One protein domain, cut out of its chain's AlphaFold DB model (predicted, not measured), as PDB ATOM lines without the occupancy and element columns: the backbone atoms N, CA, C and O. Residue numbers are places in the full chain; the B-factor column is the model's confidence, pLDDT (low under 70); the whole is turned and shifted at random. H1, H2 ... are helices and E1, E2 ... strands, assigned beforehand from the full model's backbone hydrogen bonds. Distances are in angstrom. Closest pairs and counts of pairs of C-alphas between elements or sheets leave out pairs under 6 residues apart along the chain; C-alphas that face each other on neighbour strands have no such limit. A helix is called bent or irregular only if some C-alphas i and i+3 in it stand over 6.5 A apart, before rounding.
ATOM      1  N   ILE A  64      40.949 -26.181   2.165       57.28
ATOM      2  CA  ILE A  64      40.326 -27.023   3.204       57.28
ATOM      3  C   ILE A  64      41.320 -28.056   3.765       57.28
ATOM      4  O   ILE A  64      41.463 -29.168   3.252       57.28
ATOM      5  N   VAL A  65      42.023 -27.691   4.837       65.25
ATOM      6  CA  VAL A  65      42.801 -28.634   5.634       65.25
ATOM      7  C   VAL A  65      41.811 -29.195   6.630       65.25
ATOM      8  O   VAL A  65      41.292 -28.444   7.450       65.25
ATOM      9  N   GLN A  66      41.527 -30.497   6.579       72.50
ATOM     10  CA  GLN A  66      40.723 -31.116   7.630       72.50
ATOM     11  C   GLN A  66      41.400 -30.882   8.984       72.50
ATOM     12  O   GLN A  66      42.546 -31.296   9.211       72.50
ATOM     13  N   ARG A  67      40.684 -30.198   9.874       83.25
ATOM     14  CA  ARG A  67      41.126 -29.901  11.233       83.25
ATOM     15  C   ARG A  67      40.383 -30.798  12.212       83.25
ATOM     16  O   ARG A  67      39.196 -31.058  12.040       83.25
ATOM     17  N   LEU A  68      41.094 -31.273  13.227       89.44
ATOM     18  CA  LEU A  68      40.490 -31.940  14.373       89.44
ATOM     19  C   LEU A  68      40.246 -30.890  15.457       89.44
ATOM     20  O   LEU A  68      41.190 -30.179  15.817       89.44
ATOM     21  N   ASP A  69      39.008 -30.795  15.948       91.62
ATOM     22  CA  ASP A  69      38.716 -30.061  17.180       91.62
ATOM     23  C   ASP A  69      39.368 -30.815  18.343       91.62
ATOM     24  O   ASP A  69      39.114 -31.999  18.570       91.62
ATOM     25  N   VAL A  70      40.287 -30.138  19.018       94.81
ATOM     26  CA  VAL A  70      41.059 -30.660  20.145       94.81
ATOM     27  C   VAL A  70      40.827 -29.827  21.404       94.81
ATOM     28  O   VAL A  70      41.609 -29.936  22.343       94.81
ATOM     29  N   THR A  71      39.783 -28.997  21.441       95.31
ATOM     30  CA  THR A  71      39.511 -28.025  22.514       95.31
ATOM     31  C   THR A  71      39.529 -28.662  23.900       95.31
ATOM     32  O   THR A  71      40.177 -28.137  24.806       95.31
ATOM     33  N   GLU A  72      38.916 -29.839  24.056       94.25
ATOM     34  CA  GLU A  72      38.869 -30.575  25.329       94.25
ATOM     35  C   GLU A  72      40.259 -30.950  25.877       94.25
ATOM     36  O   GLU A  72      40.424 -31.162  27.077       94.25
ATOM     37  N   HIS A  73      41.287 -31.005  25.026       96.00
ATOM     38  CA  HIS A  73      42.663 -31.297  25.432       96.00
ATOM     39  C   HIS A  73      43.426 -30.068  25.948       96.00
ATOM     40  O   HIS A  73      44.553 -30.218  26.426       96.00
ATOM     41  N   TYR A  74      42.848 -28.864  25.861       95.75
ATOM     42  CA  TYR A  74      43.509 -27.603  26.214       95.75
ATOM     43  C   TYR A  74      42.689 -26.721  27.182       95.75
ATOM     44  O   TYR A  74      42.563 -25.517  26.940       95.75
ATOM     45  N   PRO A  75      42.184 -27.254  28.314       95.00
ATOM     46  CA  PRO A  75      41.318 -26.499  29.225       95.00
ATOM     47  C   PRO A  75      41.982 -25.222  29.766       95.00
ATOM     48  O   PRO A  75      41.378 -24.154  29.744       95.00
ATOM     49  N   GLU A  76      43.262 -25.289  30.151       96.75
ATOM     50  CA  GLU A  76      44.003 -24.121  30.651       96.75
ATOM     51  C   GLU A  76      44.150 -23.011  29.596       96.75
ATOM     52  O   GLU A  76      44.150 -21.821  29.927       96.75
ATOM     53  N   MET A  77      44.287 -23.383  28.316       95.19
ATOM     54  CA  MET A  77      44.396 -22.413  27.226       95.19
ATOM     55  C   MET A  77      43.056 -21.725  26.993       95.19
ATOM     56  O   MET A  77      43.023 -20.499  26.912       95.19
ATOM     57  N   THR A  78      41.969 -22.496  26.956       95.44
ATOM     58  CA  THR A  78      40.606 -21.977  26.826       95.44
ATOM     59  C   THR A  78      40.280 -21.008  27.961       95.44
ATOM     60  O   THR A  78      39.917 -19.863  27.703       95.44
ATOM     61  N   GLU A  79      40.525 -21.389  29.219       94.56
ATOM     62  CA  GLU A  79      40.310 -20.510  30.377       94.56
ATOM     63  C   GLU A  79      41.160 -19.235  30.324       94.56
ATOM     64  O   GLU A  79      40.718 -18.152  30.720       94.56
ATOM     65  N   LYS A  80      42.410 -19.337  29.860       95.69
ATOM     66  CA  LYS A  80      43.277 -18.168  29.693       95.69
ATOM     67  C   LYS A  80      42.729 -17.218  28.628       95.69
ATOM     68  O   LYS A  80      42.709 -16.014  28.875       95.69
ATOM     69  N   MET A  81      42.291 -17.740  27.484       94.50
ATOM     70  CA  MET A  81      41.712 -16.931  26.411       94.50
ATOM     71  C   MET A  81      40.409 -16.265  26.860       94.50
ATOM     72  O   MET A  81      40.288 -15.053  26.696       94.50
ATOM     73  N   CYS A  82      39.510 -16.996  27.537       94.62
ATOM     74  CA  CYS A  82      38.298 -16.418  28.127       94.62
ATOM     75  C   CYS A  82      38.625 -15.254  29.065       94.62
ATOM     76  O   CYS A  82      38.060 -14.179  28.925       94.62
ATOM     77  N   ARG A  83      39.579 -15.430  29.991       94.94
ATOM     78  CA  ARG A  83      39.953 -14.367  30.942       94.94
ATOM     79  C   ARG A  83      40.500 -13.115  30.262       94.94
ATOM     80  O   ARG A  83      40.233 -12.013  30.730       94.94
ATOM     81  N   ILE A  84      41.291 -13.274  29.199       95.88
ATOM     82  CA  ILE A  84      41.828 -12.137  28.441       95.88
ATOM     83  C   ILE A  84      40.691 -11.406  27.726       95.88
ATOM     84  O   ILE A  84      40.590 -10.188  27.850       95.88
ATOM     85  N   ALA A  85      39.832 -12.146  27.023       94.75
ATOM     86  CA  ALA A  85      38.688 -11.586  26.315       94.75
ATOM     87  C   ALA A  85      37.726 -10.875  27.277       94.75
ATOM     88  O   ALA A  85      37.420  -9.706  27.067       94.75
ATOM     89  N   ASP A  86      37.364 -11.504  28.396       94.81
ATOM     90  CA  ASP A  86      36.504 -10.903  29.417       94.81
ATOM     91  C   ASP A  86      37.116  -9.642  30.046       94.81
ATOM     92  O   ASP A  86      36.401  -8.694  30.377       94.81
ATOM     93  N   GLY A  87      38.445  -9.599  30.185       96.19
ATOM     94  CA  GLY A  87      39.165  -8.420  30.665       96.19
ATOM     95  C   GLY A  87      39.116  -7.220  29.712       96.19
ATOM     96  O   GLY A  87      39.336  -6.096  30.159       96.19
ATOM     97  N   ILE A  88      38.829  -7.441  28.425       96.25
ATOM     98  CA  ILE A  88      38.810  -6.406  27.379       96.25
ATOM     99  C   ILE A  88      37.372  -6.072  26.957       96.25
ATOM    100  O   ILE A  88      37.006  -4.902  26.887       96.25
ATOM    101  N   ALA A  89      36.560  -7.093  26.686       94.38
ATOM    102  CA  ALA A  89      35.210  -6.984  26.138       94.38
ATOM    103  C   ALA A  89      34.096  -7.118  27.199       94.38
ATOM    104  O   ALA A  89      32.923  -6.926  26.884       94.38
ATOM    105  N   GLY A  90      34.453  -7.381  28.463       94.81
ATOM    106  CA  GLY A  90      33.527  -7.508  29.589       94.81
ATOM    107  C   GLY A  90      33.253  -8.960  29.989       94.81
ATOM    108  O   GLY A  90      33.352  -9.876  29.179       94.81
ATOM    109  N   VAL A  91      32.911  -9.176  31.263       93.62
ATOM    110  CA  VAL A  91      32.707 -10.520  31.836       93.62
ATOM    111  C   VAL A  91      31.590 -11.272  31.109       93.62
ATOM    112  O   VAL A  91      30.476 -10.760  31.002       93.62
ATOM    113  N   GLY A  92      31.875 -12.505  30.674       89.62
ATOM    114  CA  GLY A  92      30.933 -13.355  29.941       89.62
ATOM    115  C   GLY A  92      30.823 -13.037  28.447       89.62
ATOM    116  O   GLY A  92      29.889 -13.505  27.801       89.62
ATOM    117  N   SER A  93      31.741 -12.235  27.901       90.31
ATOM    118  CA  SER A  93      31.766 -11.908  26.469       90.31
ATOM    119  C   SER A  93      32.385 -13.028  25.639       90.31
ATOM    120  O   SER A  93      31.980 -13.239  24.495       90.31
ATOM    121  N   ALA A  94      33.328 -13.779  26.210       88.94
ATOM    122  CA  ALA A  94      33.961 -14.901  25.532       88.94
ATOM    123  C   ALA A  94      33.026 -16.121  25.464       88.94
ATOM    124  O   ALA A  94      32.632 -16.675  26.489       88.94
ATOM    125  N   HIS A  95      32.720 -16.568  24.250       85.38
ATOM    126  CA  HIS A  95      31.965 -17.788  23.963       85.38
ATOM    127  C   HIS A  95      32.573 -18.499  22.743       85.38
ATOM    128  O   HIS A  95      33.350 -17.895  22.006       85.38
ATOM    129  N   ASP A  96      32.277 -19.792  22.580       89.50
ATOM    130  CA  ASP A  96      32.643 -20.600  21.402       89.50
ATOM    131  C   ASP A  96      34.147 -20.627  21.058       89.50
ATOM    132  O   ASP A  96      34.571 -20.462  19.914       89.50
ATOM    133  N   ILE A  97      34.994 -20.854  22.068       90.75
ATOM    134  CA  ILE A  97      36.434 -21.034  21.852       90.75
ATOM    135  C   ILE A  97      36.704 -22.445  21.337       90.75
ATOM    136  O   ILE A  97      36.514 -23.419  22.065       90.75
ATOM    137  N   HIS A  98      37.243 -22.532  20.122       91.94
ATOM    138  CA  HIS A  98      37.664 -23.786  19.506       91.94
ATOM    139  C   HIS A  98      39.163 -23.797  19.222       91.94
ATOM    140  O   HIS A  98      39.717 -22.862  18.638       91.94
ATOM    141  N   LEU A  99      39.823 -24.892  19.590       90.94
ATOM    142  CA  LEU A  99      41.201 -25.165  19.217       90.94
ATOM    143  C   LEU A  99      41.234 -26.267  18.175       90.94
ATOM    144  O   LEU A  99      40.772 -27.385  18.391       90.94
ATOM    145  N   TYR A 100      41.876 -25.953  17.059       89.94
ATOM    146  CA  TYR A 100      42.002 -26.852  15.932       89.94
ATOM    147  C   TYR A 100      43.450 -27.267  15.721       89.94
ATOM    148  O   TYR A 100      44.373 -26.455  15.819       89.94
ATOM    149  N   ARG A 101      43.659 -28.533  15.355       85.44
ATOM    150  CA  ARG A 101      44.965 -29.036  14.916       85.44
ATOM    151  C   ARG A 101      44.863 -29.658  13.523       85.44
ATOM    152  O   ARG A 101      43.863 -30.323  13.246       85.44
ATOM    153  N   PRO A 102      45.879 -29.503  12.652       83.25
ATOM    154  CA  PRO A 102      45.917 -30.227  11.387       83.25
ATOM    155  C   PRO A 102      45.837 -31.737  11.623       83.25
ATOM    156  O   PRO A 102      46.549 -32.275  12.480       83.25
ATOM    157  N   ASN A 103      45.006 -32.434  10.849       75.12
ATOM    158  CA  ASN A 103      44.987 -33.889  10.878       75.12
ATOM    159  C   ASN A 103      46.272 -34.442  10.228       75.12
ATOM    160  O   ASN A 103      46.461 -34.359   9.011       75.12
ATOM    161  N   LYS A 104      47.170 -35.010  11.049       62.59
ATOM    162  CA  LYS A 104      48.479 -35.532  10.610       62.59
ATOM    163  C   LYS A 104      48.380 -36.574   9.491       62.59
ATOM    164  O   LYS A 104      49.263 -36.601   8.645       62.59
ATOM    165  N   LEU A 105      47.305 -37.367   9.442       55.94
ATOM    166  CA  LEU A 105      47.105 -38.401   8.414       55.94
ATOM    167  C   LEU A 105      46.976 -37.838   6.987       55.94
ATOM    168  O   LEU A 105      47.217 -38.564   6.030       55.94
ATOM    169  N   ILE A 106      46.614 -36.559   6.828       53.12
ATOM    170  CA  ILE A 106      46.403 -35.926   5.511       53.12
ATOM    171  C   ILE A 106      47.430 -34.818   5.241       53.12
ATOM    172  O   ILE A 106      47.728 -34.530   4.082       53.12
ATOM    173  N   ALA A 107      48.040 -34.241   6.284       51.34
ATOM    174  CA  ALA A 107      49.122 -33.263   6.134       51.34
ATOM    175  C   ALA A 107      50.288 -33.805   5.279       51.34
ATOM    176  O   ALA A 107      50.880 -33.061   4.501       51.34
ATOM    177  N   GLU A 108      50.567 -35.109   5.348       47.91
ATOM    178  CA  GLU A 108      51.579 -35.773   4.514       47.91
ATOM    179  C   GLU A 108      51.119 -35.962   3.053       47.91
ATOM    180  O   GLU A 108      51.915 -35.804   2.125       47.91
ATOM    181  N   VAL A 109      49.822 -36.200   2.822       50.31
ATOM    182  CA  VAL A 109      49.233 -36.371   1.478       50.31
ATOM    183  C   VAL A 109      49.206 -35.044   0.709       50.31
ATOM    184  O   VAL A 109      49.561 -35.000  -0.469       50.31
ATOM    185  N   GLY A 110      48.864 -33.935   1.375       49.31
ATOM    186  CA  GLY A 110      48.856 -32.596   0.769       49.31
ATOM    187  C   GLY A 110      50.246 -32.094   0.349       49.31
ATOM    188  O   GLY A 110      50.369 -31.361  -0.634       49.31
ATOM    189  N   VAL A 111      51.302 -32.535   1.043       49.09
ATOM    190  CA  VAL A 111      52.703 -32.232   0.695       49.09
ATOM    191  C   VAL A 111      53.173 -33.035  -0.526       49.09
ATOM    192  O   VAL A 111      53.980 -32.530  -1.307       49.09
ATOM    193  N   MET A 112      52.662 -34.253  -0.743       44.25
ATOM    194  CA  MET A 112      53.016 -35.057  -1.922       44.25
ATOM    195  C   MET A 112      52.411 -34.506  -3.222       44.25
ATOM    196  O   MET A 112      53.093 -34.502  -4.245       44.25
ATOM    197  N   VAL A 113      51.179 -33.977  -3.194       48.06
ATOM    198  CA  VAL A 113      50.506 -33.448  -4.402       48.06
ATOM    199  C   VAL A 113      51.192 -32.185  -4.949       48.06
ATOM    200  O   VAL A 113      51.225 -31.981  -6.159       48.06
ATOM    201  N   GLN A 114      51.817 -31.363  -4.098       46.50
ATOM    202  CA  GLN A 114      52.516 -30.145  -4.541       46.50
ATOM    203  C   GLN A 114      53.902 -30.395  -5.163       46.50
ATOM    204  O   GLN A 114      54.471 -29.485  -5.758       46.50
ATOM    205  N   LYS A 115      54.459 -31.612  -5.063       46.06
ATOM    206  CA  LYS A 115      55.796 -31.943  -5.601       46.06
ATOM    207  C   LYS A 115      55.780 -32.583  -6.998       46.06
ATOM    208  O   LYS A 115      56.823 -33.034  -7.461       46.06
ATOM    209  N   GLY A 116      54.632 -32.628  -7.675       41.06
ATOM    210  CA  GLY A 116      54.481 -33.269  -8.983       41.06
ATOM    211  C   GLY A 116      54.112 -32.302 -10.106       41.06
ATOM    212  O   GLY A 116      52.964 -32.292 -10.531       41.06
ATOM    213  N   HIS A 117      55.073 -31.523 -10.604       35.69
ATOM    214  CA  HIS A 117      55.070 -31.002 -11.980       35.69
ATOM    215  C   HIS A 117      56.503 -31.099 -12.528       35.69
ATOM    216  O   HIS A 117      57.329 -30.240 -12.214       35.69
ATOM    217  N   PRO A 118      56.851 -32.154 -13.286       41.47
ATOM    218  CA  PRO A 118      58.017 -32.115 -14.153       41.47
ATOM    219  C   PRO A 118      57.689 -31.351 -15.446       41.47
ATOM    220  O   PRO A 118      56.566 -31.397 -15.945       41.47
ATOM    221  N   ASN A 119      58.708 -30.625 -15.900       45.56
ATOM    222  CA  ASN A 119      58.785 -29.768 -17.085       45.56
ATOM    223  C   ASN A 119      58.652 -30.551 -18.400       45.56
ATOM    224  O   ASN A 119      59.139 -31.707 -18.430       45.56
TER     225      ASN A 119
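This is residues 64 to 119 of the 119 residues of the protein "ZT_dimer domain-containing protein" of Dictyobacter kobayashii (UniProt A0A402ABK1). The model is a long, open shape: two very short strands, E1 and E2, are paired side by side partway along it, with H1 reaching out toward one end and H2 with a tail toward the other. From E1 the backbone runs out through H1, folds back through residues 90 to 99 to E2, and then goes on into H2 and a tail, of which residues 111 to 119 stick out free. The printed part has 56 residues with two named helices and two named strands, in the order E1, H1, E2, H2; the strands make one antiparallel sheet, order E1 - E2, and the class is mostly helix. The whole is extended, a rod spanning 58 by 22 by 13 A, with a radius of gyration of the C-alphas of 17.6 A.

Start from Ile 64 and look first at E1, residues 67 to 69, whose neighbour is E2, residues 100 to 102. The two strands are antiparallel, with 144 degrees between their directions. You will find that C-alphas 67 and 102 face each other at 4.8 A, as do C-alphas 69 and 100 at 4.8 A. Look at N 68 and O 101, 2.9 A apart, and at N 101 and O 68, 3.0 A apart, both within hydrogen-bond range. A tight link of 5 residues leads from E1 to H1, residues 75 to 89, and a short link of 10 residues leads from H1 to E2. A tight link of 1 residue then joins E2 to H2, residues 104 to 113. H2 is apart from E1 and from H1. In H1 every O i to N i+4 pair is within hydrogen-bond range, while in H2 3 of 6 are.

Find C-alpha 67 at (41.126, -29.901, 11.233); from there E1 runs 6.4 A to Asp 69. H1 begins with C-alpha 75 at (41.318, -26.499, 29.225) and runs 20.7 A to C-alpha 89 at (35.210, -6.984, 26.138). E2 covers 6.9 A from Tyr 100 to Pro 102. H2 runs 15.3 A from Lys 104 to C-alpha 113 at (50.506, -33.448, -4.402). H2 is neither bent nor irregular, but only just: C-alphas 105 and 108 are 6.5 A apart.

The two C-alphas farthest apart are those of Val 91 and Asn 119, at 58.7 A. Residues 111 to 119, of which 111 to 113 belong to H2, stand free; without them the body spans 43 by 20 by 12 A. The printed part has no cut, no link is long, and Asn 119 is the chain's last residue. Look at the B-factor column for the pLDDT: its mean over the printed part is 78.1, and it is under 70 in residues 64 to 65 and 104 to 119.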